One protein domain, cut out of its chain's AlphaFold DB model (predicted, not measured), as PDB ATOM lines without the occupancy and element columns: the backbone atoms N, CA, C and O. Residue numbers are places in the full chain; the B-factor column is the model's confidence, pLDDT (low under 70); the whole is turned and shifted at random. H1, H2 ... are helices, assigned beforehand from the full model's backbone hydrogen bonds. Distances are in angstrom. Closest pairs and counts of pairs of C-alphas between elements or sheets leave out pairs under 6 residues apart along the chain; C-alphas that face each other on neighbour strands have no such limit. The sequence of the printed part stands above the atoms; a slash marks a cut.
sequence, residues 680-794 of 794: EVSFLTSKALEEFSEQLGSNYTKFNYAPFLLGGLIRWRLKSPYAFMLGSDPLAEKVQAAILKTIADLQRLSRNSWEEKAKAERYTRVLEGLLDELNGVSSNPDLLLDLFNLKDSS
ATOM      1  N   GLU A 680      41.450 -37.636 -19.769       95.00
ATOM      2  CA  GLU A 680      40.547 -37.625 -18.611       95.00
ATOM      3  C   GLU A 680      39.108 -37.309 -19.031       95.00
ATOM      4  O   GLU A 680      38.179 -37.974 -18.581       95.00
ATOM      5  N   VAL A 681      38.921 -36.368 -19.964       96.69
ATOM      6  CA  VAL A 681      37.614 -36.079 -20.580       96.69
ATOM      7  C   VAL A 681      37.062 -37.313 -21.286       96.69
ATOM      8  O   VAL A 681      35.901 -37.668 -21.084       96.69
ATOM      9  N   SER A 682      37.892 -38.016 -22.061       94.44
ATOM     10  CA  SER A 682      37.490 -39.244 -22.759       94.44
ATOM     11  C   SER A 682      37.071 -40.352 -21.782       94.44
ATOM     12  O   SER A 682      36.069 -41.025 -22.018       94.44
ATOM     13  N   PHE A 683      37.787 -40.502 -20.660       94.88
ATOM     14  CA  PHE A 683      37.462 -41.455 -19.591       94.88
ATOM     15  C   PHE A 683      36.175 -41.090 -18.832       94.88
ATOM     16  O   PHE A 683      35.331 -41.952 -18.580       94.88
ATOM     17  N   LEU A 684      35.982 -39.812 -18.492       96.06
ATOM     18  CA  LEU A 684      34.758 -39.343 -17.836       96.06
ATOM     19  C   LEU A 684      33.543 -39.456 -18.759       96.06
ATOM     20  O   LEU A 684      32.470 -39.857 -18.313       96.06
ATOM     21  N   THR A 685      33.734 -39.205 -20.055       97.00
ATOM     22  CA  THR A 685      32.722 -39.459 -21.082       97.00
ATOM     23  C   THR A 685      32.386 -40.945 -21.146       97.00
ATOM     24  O   THR A 685      31.212 -41.289 -21.064       97.00
ATOM     25  N   SER A 686      33.369 -41.855 -21.221       95.50
ATOM     26  CA  SER A 686      33.064 -43.295 -21.258       95.50
ATOM     27  C   SER A 686      32.333 -43.766 -19.998       95.50
ATOM     28  O   SER A 686      31.386 -44.533 -20.114       95.50
ATOM     29  N   LYS A 687      32.678 -43.239 -18.814       94.19
ATOM     30  CA  LYS A 687      31.972 -43.545 -17.558       94.19
ATOM     31  C   LYS A 687      30.533 -43.017 -17.537       94.19
ATOM     32  O   LYS A 687      29.637 -43.735 -17.106       94.19
ATOM     33  N   ALA A 688      30.280 -41.821 -18.072       95.06
ATOM     34  CA  ALA A 688      28.914 -41.335 -18.267       95.06
ATOM     35  C   ALA A 688      28.132 -42.211 -19.268       95.06
ATOM     36  O   ALA A 688      26.976 -42.539 -19.019       95.06
ATOM     37  N   LEU A 689      28.755 -42.645 -20.370       95.56
ATOM     38  CA  LEU A 689      28.118 -43.505 -21.378       95.56
ATOM     39  C   LEU A 689      27.841 -44.931 -20.865       95.56
ATOM     40  O   LEU A 689      26.814 -45.515 -21.218       95.56
ATOM     41  N   GLU A 690      28.698 -45.467 -19.994       94.00
ATOM     42  CA  GLU A 690      28.433 -46.692 -19.227       94.00
ATOM     43  C   GLU A 690      27.163 -46.522 -18.376       94.00
ATOM     44  O   GLU A 690      26.221 -47.299 -18.541       94.00
ATOM     45  N   GLU A 691      27.070 -45.458 -17.565       93.12
ATOM     46  CA  GLU A 691      25.885 -45.158 -16.739       93.12
ATOM     47  C   GLU A 691      24.606 -44.912 -17.571       93.12
ATOM     48  O   GLU A 691      23.518 -45.314 -17.153       93.12
ATOM     49  N   PHE A 692      24.708 -44.322 -18.772       94.56
ATOM     50  CA  PHE A 692      23.594 -44.269 -19.736       94.56
ATOM     51  C   PHE A 692      23.156 -45.677 -20.155       94.56
ATOM     52  O   PHE A 692      21.964 -45.986 -20.134       94.56
ATOM     53  N   SER A 693      24.106 -46.544 -20.517       93.06
ATOM     54  CA  SER A 693      23.807 -47.900 -20.984       93.06
ATOM     55  C   SER A 693      23.193 -48.794 -19.895       93.06
ATOM     56  O   SER A 693      22.272 -49.552 -20.195       93.06
ATOM     57  N   GLU A 694      23.620 -48.643 -18.635       92.25
ATOM     58  CA  GLU A 694      23.077 -49.356 -17.467       92.25
ATOM     59  C   GLU A 694      21.645 -48.938 -17.086       92.25
ATOM     60  O   GLU A 694      21.006 -49.598 -16.260       92.25
ATOM     61  N   GLN A 695      21.132 -47.820 -17.613       90.94
ATOM     62  CA  GLN A 695      19.783 -47.333 -17.302       90.94
ATOM     63  C   GLN A 695      18.749 -47.603 -18.402       90.94
ATOM     64  O   GLN A 695      17.556 -47.459 -18.132       90.94
ATOM     65  N   LEU A 696      19.159 -48.081 -19.580       92.00
ATOM     66  CA  LEU A 696      18.242 -48.509 -20.644       92.00
ATOM     67  C   LEU A 696      17.354 -49.675 -20.175       92.00
ATOM     68  O   LEU A 696      17.843 -50.682 -19.663       92.00
ATOM     69  N   GLY A 697      16.040 -49.553 -20.358       85.50
ATOM     70  CA  GLY A 697      15.036 -50.512 -19.894       85.50
ATOM     71  C   GLY A 697      14.804 -50.505 -18.378       85.50
ATOM     72  O   GLY A 697      14.110 -51.384 -17.870       85.50
ATOM     73  N   SER A 698      15.383 -49.547 -17.647       86.88
ATOM     74  CA  SER A 698      15.197 -49.384 -16.201       86.88
ATOM     75  C   SER A 698      14.155 -48.307 -15.875       86.88
ATOM     76  O   SER A 698      13.658 -47.604 -16.747       86.88
ATOM     77  N   ASN A 699      13.863 -48.106 -14.587       82.00
ATOM     78  CA  ASN A 699      13.034 -46.987 -14.126       82.00
ATOM     79  C   ASN A 699      13.814 -45.661 -13.950       82.00
ATOM     80  O   ASN A 699      13.304 -44.739 -13.306       82.00
ATOM     81  N   TYR A 700      15.053 -45.562 -14.450       86.12
ATOM     82  CA  TYR A 700      15.897 -44.358 -14.420       86.12
ATOM     83  C   TYR A 700      16.028 -43.707 -13.024       86.12
ATOM     84  O   TYR A 700      16.070 -42.485 -12.886       86.12
ATOM     85  N   THR A 701      16.054 -44.506 -11.950       77.56
ATOM     86  CA  THR A 701      16.209 -44.016 -10.559       77.56
ATOM     87  C   THR A 701      17.657 -43.745 -10.148       77.56
ATOM     88  O   THR A 701      17.892 -43.158  -9.091       77.56
ATOM     89  N   LYS A 702      18.640 -44.150 -10.963       82.44
ATOM     90  CA  LYS A 702      20.071 -43.890 -10.720       82.44
ATOM     91  C   LYS A 702      20.670 -42.871 -11.694       82.44
ATOM     92  O   LYS A 702      21.844 -42.546 -11.593       82.44
ATOM     93  N   PHE A 703      19.871 -42.362 -12.628       87.00
ATOM     94  CA  PHE A 703      20.378 -41.693 -13.822       87.00
ATOM     95  C   PHE A 703      20.829 -40.236 -13.614       87.00
ATOM     96  O   PHE A 703      21.659 -39.757 -14.374       87.00
ATOM     97  N   ASN A 704      20.344 -39.547 -12.573       85.81
ATOM     98  CA  ASN A 704      20.490 -38.091 -12.381       85.81
ATOM     99  C   ASN A 704      21.906 -37.514 -12.584       85.81
ATOM    100  O   ASN A 704      22.031 -36.381 -13.042       85.81
ATOM    101  N   TYR A 705      22.969 -38.246 -12.233       92.75
ATOM    102  CA  TYR A 705      24.332 -37.706 -12.271       92.75
ATOM    103  C   TYR A 705      25.056 -37.865 -13.616       92.75
ATOM    104  O   TYR A 705      25.948 -37.064 -13.884       92.75
ATOM    105  N   ALA A 706      24.673 -38.804 -14.488       94.06
ATOM    106  CA  ALA A 706      25.371 -38.994 -15.763       94.06
ATOM    107  C   ALA A 706      25.087 -37.868 -16.787       94.06
ATOM    108  O   ALA A 706      26.052 -37.305 -17.308       94.06
ATOM    109  N   PRO A 707      23.828 -37.438 -17.040       94.81
ATOM    110  CA  PRO A 707      23.547 -36.269 -17.882       94.81
ATOM    111  C   PRO A 707      24.133 -34.974 -17.306       94.81
ATOM    112  O   PRO A 707      24.630 -34.128 -18.042       94.81
ATOM    113  N   PHE A 708      24.127 -34.834 -15.977       95.44
ATOM    114  CA  PHE A 708      24.694 -33.670 -15.301       95.44
ATOM    115  C   PHE A 708      26.234 -33.629 -15.391       95.44
ATOM    116  O   PHE A 708      26.800 -32.558 -15.607       95.44
ATOM    117  N   LEU A 709      26.919 -34.782 -15.337       96.19
ATOM    118  CA  LEU A 709      28.353 -34.865 -15.640       96.19
ATOM    119  C   LEU A 709      28.640 -34.493 -17.101       96.19
ATOM    120  O   LEU A 709      29.589 -33.754 -17.342       96.19
ATOM    121  N   LEU A 710      27.825 -34.943 -18.064       96.44
ATOM    122  CA  LEU A 710      27.976 -34.546 -19.472       96.44
ATOM    123  C   LEU A 710      27.830 -33.028 -19.657       96.44
ATOM    124  O   LEU A 710      28.668 -32.426 -20.321       96.44
ATOM    125  N   GLY A 711      26.848 -32.390 -19.012       94.50
ATOM    126  CA  GLY A 711      26.711 -30.928 -19.024       94.50
ATOM    127  C   GLY A 711      27.950 -30.201 -18.477       94.50
ATOM    128  O   GLY A 711      28.416 -29.232 -19.075       94.50
ATOM    129  N   GLY A 712      28.542 -30.711 -17.390       95.50
ATOM    130  CA  GLY A 712      29.821 -30.216 -16.869       95.50
ATOM    131  C   GLY A 712      31.017 -30.481 -17.797       95.50
ATOM    132  O   GLY A 712      31.913 -29.647 -17.897       95.50
ATOM    133  N   LEU A 713      31.033 -31.607 -18.518       97.06
ATOM    134  CA  LEU A 713      32.085 -31.950 -19.484       97.06
ATOM    135  C   LEU A 713      32.025 -31.099 -20.760       97.06
ATOM    136  O   LEU A 713      33.080 -30.742 -21.276       97.06
ATOM    137  N   ILE A 714      30.841 -30.705 -21.241       95.56
ATOM    138  CA  ILE A 714      30.719 -29.784 -22.389       95.56
ATOM    139  C   ILE A 714      31.360 -28.421 -22.060       95.56
ATOM    140  O   ILE A 714      31.966 -27.797 -22.930       95.56
ATOM    141  N   ARG A 715      31.375 -27.994 -20.787       94.50
ATOM    142  CA  ARG A 715      32.124 -26.798 -20.345       94.50
ATOM    143  C   ARG A 715      33.652 -26.932 -20.449       94.50
ATOM    144  O   ARG A 715      34.354 -25.940 -20.274       94.50
ATOM    145  N   TRP A 716      34.190 -28.092 -20.842       95.31
ATOM    146  CA  TRP A 716      35.582 -28.214 -21.300       95.31
ATOM    147  C   TRP A 716      35.876 -27.394 -22.570       95.31
ATOM    148  O   TRP A 716      37.040 -27.118 -22.860       95.31
ATOM    149  N   ARG A 717      34.841 -26.890 -23.262       90.81
ATOM    150  CA  ARG A 717      34.960 -25.851 -24.302       90.81
ATOM    151  C   ARG A 717      35.709 -24.592 -23.850       90.81
ATOM    152  O   ARG A 717      36.368 -23.973 -24.673       90.81
ATOM    153  N   LEU A 718      35.727 -24.284 -22.547       87.75
ATOM    154  CA  LEU A 718      36.575 -23.224 -21.975       87.75
ATOM    155  C   LEU A 718      38.084 -23.450 -22.232       87.75
ATOM    156  O   LEU A 718      38.846 -22.490 -22.289       87.75
ATOM    157  N   LYS A 719      38.512 -24.711 -22.407       89.94
ATOM    158  CA  LYS A 719      39.896 -25.114 -22.721       89.94
ATOM    159  C   LYS A 719      40.090 -25.526 -24.183       89.94
ATOM    160  O   LYS A 719      41.174 -25.345 -24.727       89.94
ATOM    161  N   SER A 720      39.070 -26.128 -24.794       85.00
ATOM    162  CA  SER A 720      39.107 -26.663 -26.160       85.00
ATOM    163  C   SER A 720      37.787 -26.334 -26.879       85.00
ATOM    164  O   SER A 720      36.851 -27.131 -26.798       85.00
ATOM    165  N   PRO A 721      37.668 -25.168 -27.551       77.88
ATOM    166  CA  PRO A 721      36.380 -24.583 -27.964       77.88
ATOM    167  C   PRO A 721      35.449 -25.457 -28.817       77.88
ATOM    168  O   PRO A 721      34.241 -25.239 -28.808       77.88
ATOM    169  N   TYR A 722      35.983 -26.460 -29.520       75.88
ATOM    170  CA  TYR A 722      35.223 -27.367 -30.390       75.88
ATOM    171  C   TYR A 722      34.973 -28.758 -29.774       75.88
ATOM    172  O   TYR A 722      34.406 -29.636 -30.425       75.88
ATOM    173  N   ALA A 723      35.370 -28.977 -28.515       82.81
ATOM    174  CA  ALA A 723      35.098 -30.222 -27.802       82.81
ATOM    175  C   ALA A 723      33.593 -30.500 -27.701       82.81
ATOM    176  O   ALA A 723      32.783 -29.589 -27.517       82.81
ATOM    177  N   PHE A 724      33.210 -31.770 -27.814       86.19
ATOM    178  CA  PHE A 724      31.818 -32.214 -27.876       86.19
ATOM    179  C   PHE A 724      30.966 -31.520 -28.963       86.19
ATOM    180  O   PHE A 724      29.746 -31.500 -28.839       86.19
ATOM    181  N   MET A 725      31.547 -30.929 -30.015       82.06
ATOM    182  CA  MET A 725      30.778 -30.448 -31.174       82.06
ATOM    183  C   MET A 725      30.606 -31.567 -32.212       82.06
ATOM    184  O   MET A 725      31.577 -32.205 -32.626       82.06
ATOM    185  N   LEU A 726      29.372 -31.781 -32.671       72.69
ATOM    186  CA  LEU A 726      29.058 -32.729 -33.743       72.69
ATOM    187  C   LEU A 726      29.763 -32.358 -35.057       72.69
ATOM    188  O   LEU A 726      29.907 -31.188 -35.401       72.69
ATOM    189  N   GLY A 727      30.271 -33.368 -35.767       64.12
ATOM    190  CA  GLY A 727      31.113 -33.185 -36.957       64.12
ATOM    191  C   GLY A 727      32.544 -32.688 -36.688       64.12
ATOM    192  O   GLY A 727      33.337 -32.655 -37.626       64.12
ATOM    193  N   SER A 728      32.897 -32.343 -35.439       63.09
ATOM    194  CA  SER A 728      34.247 -31.885 -35.055       63.09
ATOM    195  C   SER A 728      34.937 -32.796 -34.028       63.09
ATOM    196  O   SER A 728      36.135 -33.042 -34.147       63.09
ATOM    197  N   ASP A 729      34.201 -33.326 -33.045       76.31
ATOM    198  CA  ASP A 729      34.721 -34.210 -31.994       76.31
ATOM    199  C   ASP A 729      34.038 -35.599 -32.037       76.31
ATOM    200  O   ASP A 729      32.834 -35.694 -31.782       76.31
ATOM    201  N   PRO A 730      34.776 -36.705 -32.270       81.50
ATOM    202  CA  PRO A 730      34.244 -38.075 -32.216       81.50
ATOM    203  C   PRO A 730      33.690 -38.527 -30.850       81.50
ATOM    204  O   PRO A 730      33.149 -39.633 -30.738       81.50
ATOM    205  N   LEU A 731      33.846 -37.742 -29.778       87.25
ATOM    206  CA  LEU A 731      33.096 -37.928 -28.530       87.25
ATOM    207  C   LEU A 731      31.651 -37.425 -28.654       87.25
ATOM    208  O   LEU A 731      30.756 -38.056 -28.091       87.25
ATOM    209  N   ALA A 732      31.398 -36.358 -29.419       86.94
ATOM    210  CA  ALA A 732      30.064 -35.785 -29.608       86.94
ATOM    211  C   ALA A 732      29.094 -36.799 -30.228       86.94
ATOM    212  O   ALA A 732      27.999 -36.999 -29.713       86.94
ATOM    213  N   GLU A 733      29.531 -37.515 -31.269       82.81
ATOM    214  CA  GLU A 733      28.751 -38.567 -31.941       82.81
ATOM    215  C   GLU A 733      28.351 -39.695 -30.974       82.81
ATOM    216  O   GLU A 733      27.207 -40.154 -30.960       82.81
ATOM    217  N   LYS A 734      29.278 -40.118 -30.103       91.94
ATOM    218  CA  LYS A 734      29.039 -41.168 -29.098       91.94
ATOM    219  C   LYS A 734      28.048 -40.714 -28.029       91.94
ATOM    220  O   LYS A 734      27.204 -41.503 -27.605       91.94
ATOM    221  N   VAL A 735      28.138 -39.450 -27.609       93.88
ATOM    222  CA  VAL A 735      27.209 -38.849 -26.645       93.88
ATOM    223  C   VAL A 735      25.826 -38.660 -27.271       93.88
ATOM    224  O   VAL A 735      24.843 -39.099 -26.679       93.88
ATOM    225  N   GLN A 736      25.734 -38.133 -28.495       93.81
ATOM    226  CA  GLN A 736      24.484 -38.014 -29.252       93.81
ATOM    227  C   GLN A 736      23.790 -39.375 -29.408       93.81
ATOM    228  O   GLN A 736      22.612 -39.504 -29.076       93.81
ATOM    229  N   ALA A 737      24.515 -40.408 -29.849       91.69
ATOM    230  CA  ALA A 737      23.962 -41.748 -30.037       91.69
ATOM    231  C   ALA A 737      23.411 -42.354 -28.732       91.69
ATOM    232  O   ALA A 737      22.356 -42.993 -28.741       91.69
ATOM    233  N   ALA A 738      24.085 -42.134 -27.596       95.44
ATOM    234  CA  ALA A 738      23.595 -42.577 -26.291       95.44
ATOM    235  C   ALA A 738      22.386 -41.761 -25.804       95.44
ATOM    236  O   ALA A 738      21.434 -42.345 -25.284       95.44
ATOM    237  N   ILE A 739      22.385 -40.439 -26.007       94.94
ATOM    238  CA  ILE A 739      21.257 -39.568 -25.660       94.94
ATOM    239  C   ILE A 739      20.005 -39.956 -26.454       94.94
ATOM    240  O   ILE A 739      18.972 -40.237 -25.845       94.94
ATOM    241  N   LEU A 740      20.094 -40.052 -27.785       93.88
ATOM    242  CA  LEU A 740      18.965 -40.421 -28.647       93.88
ATOM    243  C   LEU A 740      18.398 -41.804 -28.287       93.88
ATOM    244  O   LEU A 740      17.181 -41.980 -28.217       93.88
ATOM    245  N   LYS A 741      19.268 -42.775 -27.981       94.88
ATOM    246  CA  LYS A 741      18.861 -44.115 -27.534       94.88
ATOM    247  C   LYS A 741      18.123 -44.089 -26.189       94.88
ATOM    248  O   LYS A 741      17.161 -44.835 -26.016       94.88
ATOM    249  N   THR A 742      18.537 -43.226 -25.260       94.62
ATOM    250  CA  THR A 742      17.847 -43.023 -23.976       94.62
ATOM    251  C   THR A 742      16.509 -42.302 -24.148       94.62
ATOM    252  O   THR A 742      15.523 -42.732 -23.553       94.62
ATOM    253  N   ILE A 743      16.426 -41.265 -24.991       92.44
ATOM    254  CA  ILE A 743      15.158 -40.580 -25.305       92.44
ATOM    255  C   ILE A 743      14.141 -41.580 -25.881       92.44
ATOM    256  O   ILE A 743      13.008 -41.650 -25.404       92.44
ATOM    257  N   ALA A 744      14.552 -42.410 -26.844       92.00
ATOM    258  CA  ALA A 744      13.683 -43.419 -27.452       92.00
ATOM    259  C   ALA A 744      13.150 -44.459 -26.442       92.00
ATOM    260  O   ALA A 744      12.016 -44.923 -26.574       92.00
ATOM    261  N   ASP A 745      13.932 -44.812 -25.416       91.50
ATOM    262  CA  ASP A 745      13.481 -45.727 -24.362       91.50
ATOM    263  C   ASP A 745      12.555 -45.051 -23.336       91.50
ATOM    264  O   ASP A 745      11.520 -45.607 -22.966       91.50
ATOM    265  N   LEU A 746      12.838 -43.803 -22.953       89.75
ATOM    266  CA  LEU A 746      11.940 -42.996 -22.117       89.75
ATOM    267  C   LEU A 746      10.565 -42.801 -22.790       89.75
ATOM    268  O   LEU A 746       9.531 -42.967 -22.143       89.75
ATOM    269  N   GLN A 747      10.536 -42.554 -24.105       87.44
ATOM    270  CA  GLN A 747       9.315 -42.473 -24.927       87.44
ATOM    271  C   GLN A 747       8.578 -43.822 -25.107       87.44
ATOM    272  O   GLN A 747       7.420 -43.861 -25.545       87.44
ATOM    273  N   ARG A 748       9.235 -44.943 -24.784       85.31
ATOM    274  CA  ARG A 748       8.627 -46.278 -24.726       85.31
ATOM    275  C   ARG A 748       7.991 -46.533 -23.358       85.31
ATOM    276  O   ARG A 748       6.873 -47.041 -23.306       85.31
ATOM    277  N   LEU A 749       8.673 -46.149 -22.276       77.12
ATOM    278  CA  LEU A 749       8.224 -46.321 -20.887       77.12
ATOM    279  C   LEU A 749       7.079 -45.370 -20.493       77.12
ATOM    280  O   LEU A 749       6.197 -45.755 -19.730       77.12
ATOM    281  N   SER A 750       7.023 -44.167 -21.076       74.38
ATOM    282  CA  SER A 750       5.978 -43.148 -20.844       74.38
ATOM    283  C   SER A 750       4.538 -43.575 -21.181       74.38
ATOM    284  O   SER A 750       3.596 -42.809 -20.981       74.38
ATOM    285  N   ARG A 751       4.353 -44.789 -21.710       73.50
ATOM    286  CA  ARG A 751       3.062 -45.372 -22.103       73.50
ATOM    287  C   ARG A 751       2.374 -46.147 -20.973       73.50
ATOM    288  O   ARG A 751       1.214 -46.511 -21.131       73.50
ATOM    289  N   ASN A 752       3.078 -46.405 -19.868       69.06
ATOM    290  CA  ASN A 752       2.625 -47.301 -18.800       69.06
ATOM    291  C   ASN A 752       1.848 -46.581 -17.682       69.06
ATOM    292  O   ASN A 752       0.849 -47.109 -17.194       69.06
ATOM    293  N   SER A 753       2.271 -45.375 -17.286       77.75
ATOM    294  CA  SER A 753       1.612 -44.576 -16.245       77.75
ATOM    295  C   SER A 753       1.819 -43.069 -16.436       77.75
ATOM    296  O   SER A 753       2.712 -42.626 -17.162       77.75
ATOM    297  N   TRP A 754       0.995 -42.258 -15.765       76.31
ATOM    298  CA  TRP A 754       1.099 -40.794 -15.810       76.31
ATOM    299  C   TRP A 754       2.369 -40.270 -15.112       76.31
ATOM    300  O   TRP A 754       2.953 -39.285 -15.562       76.31
ATOM    301  N   GLU A 755       2.834 -40.961 -14.066       76.06
ATOM    302  CA  GLU A 755       4.064 -40.637 -13.331       76.06
ATOM    303  C   GLU A 755       5.308 -40.911 -14.187       76.06
ATOM    304  O   GLU A 755       6.188 -40.056 -14.316       76.06
ATOM    305  N   GLU A 756       5.360 -42.077 -14.842       79.50
ATOM    306  CA  GLU A 756       6.428 -42.417 -15.787       79.50
ATOM    307  C   GLU A 756       6.424 -41.484 -16.999       79.50
ATOM    308  O   GLU A 756       7.498 -41.104 -17.466       79.50
ATOM    309  N   LYS A 757       5.247 -41.045 -17.468       83.44
ATOM    310  CA  LYS A 757       5.136 -40.035 -18.525       83.44
ATOM    311  C   LYS A 757       5.752 -38.696 -18.109       83.44
ATOM    312  O   LYS A 757       6.660 -38.228 -18.790       83.44
ATOM    313  N   ALA A 758       5.329 -38.119 -16.983       82.19
ATOM    314  CA  ALA A 758       5.863 -36.842 -16.501       82.19
ATOM    315  C   ALA A 758       7.381 -36.911 -16.232       82.19
ATOM    316  O   ALA A 758       8.125 -35.965 -16.502       82.19
ATOM    317  N   LYS A 759       7.869 -38.061 -15.750       82.94
ATOM    318  CA  LYS A 759       9.299 -38.331 -15.560       82.94
ATOM    319  C   LYS A 759      10.062 -38.446 -16.886       82.94
ATOM    320  O   LYS A 759      11.160 -37.902 -16.998       82.94
ATOM    321  N   ALA A 760       9.497 -39.125 -17.884       86.00
ATOM    322  CA  ALA A 760      10.083 -39.253 -19.214       86.00
ATOM    323  C   ALA A 760      10.156 -37.904 -19.941       86.00
ATOM    324  O   ALA A 760      11.199 -37.584 -20.504       86.00
ATOM    325  N   GLU A 761       9.104 -37.086 -19.870       87.19
ATOM    326  CA  GLU A 761       9.082 -35.716 -20.402       87.19
ATOM    327  C   GLU A 761      10.163 -34.845 -19.734       87.19
ATOM    328  O   GLU A 761      10.934 -34.177 -20.426       87.19
ATOM    329  N   ARG A 762      10.305 -34.929 -18.400       86.12
ATOM    330  CA  ARG A 762      11.340 -34.209 -17.633       86.12
ATOM    331  C   ARG A 762      12.764 -34.563 -18.067       86.12
ATOM    332  O   ARG A 762      13.579 -33.660 -18.237       86.12
ATOM    333  N   TYR A 763      13.072 -35.849 -18.242       90.44
ATOM    334  CA  TYR A 763      14.387 -36.273 -18.736       90.44
ATOM    335  C   TYR A 763      14.592 -35.939 -20.217       90.44
ATOM    336  O   TYR A 763      15.689 -35.539 -20.591       90.44
ATOM    337  N   THR A 764      13.560 -36.073 -21.054       90.25
ATOM    338  CA  THR A 764      13.657 -35.807 -22.498       90.25
ATOM    339  C   THR A 764      14.072 -34.357 -22.748       90.25
ATOM    340  O   THR A 764      15.095 -34.139 -23.385       90.25
ATOM    341  N   ARG A 765      13.413 -33.384 -22.103       88.62
ATOM    342  CA  ARG A 765      13.722 -31.950 -22.251       88.62
ATOM    343  C   ARG A 765      15.179 -31.574 -21.935       88.62
ATOM    344  O   ARG A 765      15.757 -30.722 -22.604       88.62
ATOM    345  N   VAL A 766      15.782 -32.166 -20.902       90.06
ATOM    346  CA  VAL A 766      17.184 -31.865 -20.539       90.06
ATOM    347  C   VAL A 766      18.195 -32.633 -21.387       90.06
ATOM    348  O   VAL A 766      19.324 -32.185 -21.554       90.06
ATOM    349  N   LEU A 767      17.790 -33.776 -21.938       93.75
ATOM    350  CA  LEU A 767      18.576 -34.528 -22.909       93.75
ATOM    351  C   LEU A 767      18.562 -33.838 -24.284       93.75
ATOM    352  O   LEU A 767      19.604 -33.766 -24.922       93.75
ATOM    353  N   GLU A 768      17.432 -33.260 -24.695       89.69
ATOM    354  CA  GLU A 768      17.309 -32.395 -25.877       89.69
ATOM    355  C   GLU A 768      18.186 -31.141 -25.741       89.69
ATOM    356  O   GLU A 768      18.999 -30.876 -26.619       89.69
ATOM    357  N   GLY A 769      18.154 -30.451 -24.593       84.50
ATOM    358  CA  GLY A 769      19.061 -29.323 -24.339       84.50
ATOM    359  C   GLY A 769      20.554 -29.695 -24.366       84.50
ATOM    360  O   GLY A 769      21.379 -28.889 -24.786       84.50
ATOM    361  N   LEU A 770      20.919 -30.927 -23.983       91.62
ATOM    362  CA  LEU A 770      22.281 -31.438 -24.192       91.62
ATOM    363  C   LEU A 770      22.587 -31.687 -25.680       91.62
ATOM    364  O   LEU A 770      23.715 -31.437 -26.093       91.62
ATOM    365  N   LEU A 771      21.624 -32.147 -26.493       87.75
ATOM    366  CA  LEU A 771      21.803 -32.299 -27.946       87.75
ATOM    367  C   LEU A 771      21.998 -30.950 -28.647       87.75
ATOM    368  O   LEU A 771      22.859 -30.853 -29.520       87.75
ATOM    369  N   ASP A 772      21.254 -29.914 -28.261       78.19
ATOM    370  CA  ASP A 772      21.423 -28.561 -28.806       78.19
ATOM    371  C   ASP A 772      22.840 -28.034 -28.533       78.19
ATOM    372  O   ASP A 772      23.533 -27.587 -29.449       78.19
ATOM    373  N   GLU A 773      23.334 -28.219 -27.306       85.88
ATOM    374  CA  GLU A 773      24.716 -27.892 -26.953       85.88
ATOM    375  C   GLU A 773      25.732 -28.735 -27.754       85.88
ATOM    376  O   GLU A 773      26.755 -28.195 -28.177       85.88
ATOM    377  N   LEU A 774      25.474 -30.016 -28.068       84.38
ATOM    378  CA  LEU A 774      26.332 -30.795 -28.989       84.38
ATOM    379  C   LEU A 774      26.332 -30.241 -30.430       84.38
ATOM    380  O   LEU A 774      27.342 -30.364 -31.126       84.38
ATOM    381  N   ASN A 775      25.246 -29.601 -30.871       73.56
ATOM    382  CA  ASN A 775      25.180 -28.864 -32.142       73.56
ATOM    383  C   ASN A 775      25.841 -27.469 -32.066       73.56
ATOM    384  O   ASN A 775      25.920 -26.776 -33.078       73.56
ATOM    385  N   GLY A 776      26.321 -27.045 -30.890       71.31
ATOM    386  CA  GLY A 776      26.922 -25.726 -30.665       71.31
ATOM    387  C   GLY A 776      25.909 -24.597 -30.451       71.31
ATOM    388  O   GLY A 776      26.290 -23.429 -30.537       71.31
ATOM    389  N   VAL A 777      24.640 -24.923 -30.174       73.00
ATOM    390  CA  VAL A 777      23.538 -23.972 -29.978       73.00
ATOM    391  C   VAL A 777      23.075 -23.997 -28.520       73.00
ATOM    392  O   VAL A 777      22.669 -25.037 -28.012       73.00
ATOM    393  N   SER A 778      23.052 -22.842 -27.846       71.44
ATOM    394  CA  SER A 778      22.489 -22.751 -26.488       71.44
ATOM    395  C   SER A 778      20.999 -22.403 -26.540       71.44
ATOM    396  O   SER A 778      20.620 -21.234 -26.622       71.44
ATOM    397  N   SER A 779      20.139 -23.424 -26.517       65.88
ATOM    398  CA  SER A 779      18.674 -23.261 -26.484       65.88
ATOM    399  C   SER A 779      18.119 -23.016 -25.073       65.88
ATOM    400  O   SER A 779      17.044 -22.434 -24.919       65.88
ATOM    401  N   ASN A 780      18.849 -23.441 -24.034       74.94
ATOM    402  CA  ASN A 780      18.437 -23.362 -22.635       74.94
ATOM    403  C   ASN A 780      19.573 -22.806 -21.747       74.94
ATOM    404  O   ASN A 780      20.451 -23.570 -21.338       74.94
ATOM    405  N   PRO A 781      19.551 -21.511 -21.374       72.81
ATOM    406  CA  PRO A 781      20.603 -20.907 -20.549       72.81
ATOM    407  C   PRO A 781      20.645 -21.448 -19.109       72.81
ATOM    408  O   PRO A 781      21.640 -21.237 -18.415       72.81
ATOM    409  N   ASP A 782      19.598 -22.154 -18.668       82.19
ATOM    410  CA  ASP A 782      19.487 -22.775 -17.345       82.19
ATOM    411  C   ASP A 782      19.691 -24.306 -17.394       82.19
ATOM    412  O   ASP A 782      19.383 -25.004 -16.427       82.19
ATOM    413  N   LEU A 783      20.243 -24.858 -18.486       88.81
ATOM    414  CA  LEU A 783      20.410 -26.307 -18.690       88.81
ATOM    415  C   LEU A 783      21.077 -27.025 -17.504       88.81
ATOM    416  O   LEU A 783      20.589 -28.065 -17.062       88.81
ATOM    417  N   LEU A 784      22.161 -26.476 -16.944       90.38
ATOM    418  CA  LEU A 784      22.837 -27.098 -15.795       90.38
ATOM    419  C   LEU A 784      22.016 -27.010 -14.498       90.38
ATOM    420  O   LEU A 784      22.171 -27.864 -13.624       90.38
ATOM    421  N   LEU A 785      21.123 -26.023 -14.378       88.06
ATOM    422  CA  LEU A 785      20.181 -25.908 -13.264       88.06
ATOM    423  C   LEU A 785      19.028 -26.908 -13.429       88.06
ATOM    424  O   LEU A 785      18.670 -27.573 -12.458       88.06
ATOM    425  N   ASP A 786      18.487 -27.083 -14.637       87.94
ATOM    426  CA  ASP A 786      17.502 -28.133 -14.931       87.94
ATOM    427  C   ASP A 786      18.081 -29.538 -14.667       87.94
ATOM    428  O   ASP A 786      17.447 -30.343 -13.979       87.94
ATOM    429  N   LEU A 787      19.306 -29.817 -15.136       90.44
ATOM    430  CA  LEU A 787      20.016 -31.084 -14.907       90.44
ATOM    431  C   LEU A 787      20.266 -31.358 -13.416       90.44
ATOM    432  O   LEU A 787      20.063 -32.480 -12.954       90.44
ATOM    433  N   PHE A 788      20.660 -30.344 -12.642       88.44
ATOM    434  CA  PHE A 788      20.826 -30.469 -11.192       88.44
ATOM    435  C   PHE A 788      19.488 -30.802 -10.495       88.44
ATOM    436  O   PHE A 788      19.417 -31.728  -9.683       88.44
ATOM    437  N   ASN A 789      18.404 -30.102 -10.858       83.75
ATOM    438  CA  ASN A 789      17.074 -30.264 -10.250       83.75
ATOM    439  C   ASN A 789      16.361 -31.589 -10.613       83.75
ATOM    440  O   ASN A 789      15.332 -31.910 -10.013       83.75
ATOM    441  N   LEU A 790      16.911 -32.414 -11.520       79.81
ATOM    442  CA  LEU A 790      16.440 -33.794 -11.750       79.81
ATOM    443  C   LEU A 790      16.400 -34.629 -10.462       79.81
ATOM    444  O   LEU A 790      15.573 -35.539 -10.344       79.81
ATOM    445  N   LYS A 791      17.304 -34.318  -9.522       62.59
ATOM    446  CA  LYS A 791      17.491 -35.018  -8.250       62.59
ATOM    447  C   LYS A 791      16.400 -34.736  -7.221       62.59
ATOM    448  O   LYS A 791      16.001 -35.658  -6.521       62.59
ATOM    449  N   ASP A 792      15.913 -33.503  -7.149       48.94
ATOM    450  CA  ASP A 792      15.113 -33.021  -6.014       48.94
ATOM    451  C   ASP A 792      13.597 -33.110  -6.293       48.94
ATOM    452  O   ASP A 792      12.783 -32.358  -5.764       48.94
ATOM    453  N   SER A 793      13.215 -34.042  -7.171       36.84
ATOM    454  CA  SER A 793      11.840 -34.299  -7.615       36.84
ATOM    455  C   SER A 793      11.588 -35.809  -7.785       36.84
ATOM    456  O   SER A 793      11.204 -36.288  -8.862       36.84
ATOM    457  N   SER A 794      11.871 -36.550  -6.706       29.97
ATOM    458  CA  SER A 794      11.654 -37.994  -6.510       29.97
ATOM    459  C   SER A 794      11.261 -38.303  -5.069       29.97
ATOM    460  O   SER A 794      12.012 -37.820  -4.191       29.97
TER     461      SER A 794
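What this domain is: This is residues 680 to 794 of the 794 residues of an uncharacterized protein of Marivivens niveibacter (UniProt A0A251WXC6). Two helical hairpins, H1 with H2 and H3 with H4, make an up-and-down bundle, each helix running against the one before; short H5 packs on H2 and H4. The 115 printed residues hold five named helices and no named strand, class all helix. The whole is compact, radius of gyration of the C-alphas 13.6 A, spanning 43 by 26 by 22 A.

How they stand to each other: H1, residues 680 to 693, touches H2, residues 705 to 718; closest C-alphas Ala 688 and Ala 706, 4.9 A. H3, residues 730 to 749, touches H4, residues 754 to 774; closest C-alphas Leu 746 and Ala 760, 5.1 A. H5, residues 783 to 789, touches H2 residues 707 to 712 alone. O i to N i+4 pairs are within hydrogen-bond range throughout H1 and H5, 6 of 10 in H2, 15 of 16 in H3, 16 of 17 in H4.

Where its parts are: H1 begins at C-alpha 680 (40.547, -37.625, -18.611); H5 ends at C-alpha 789 (17.074, -30.264, -10.250). H3 measures 29.6 A, H4 30.2 A.

The domain as a whole: The printed part has no cut. Links H1 to H2 and H2 to H3 are long. pLDDT is under 70 at residues 727 to 728, 752, 779 and 791 to 794.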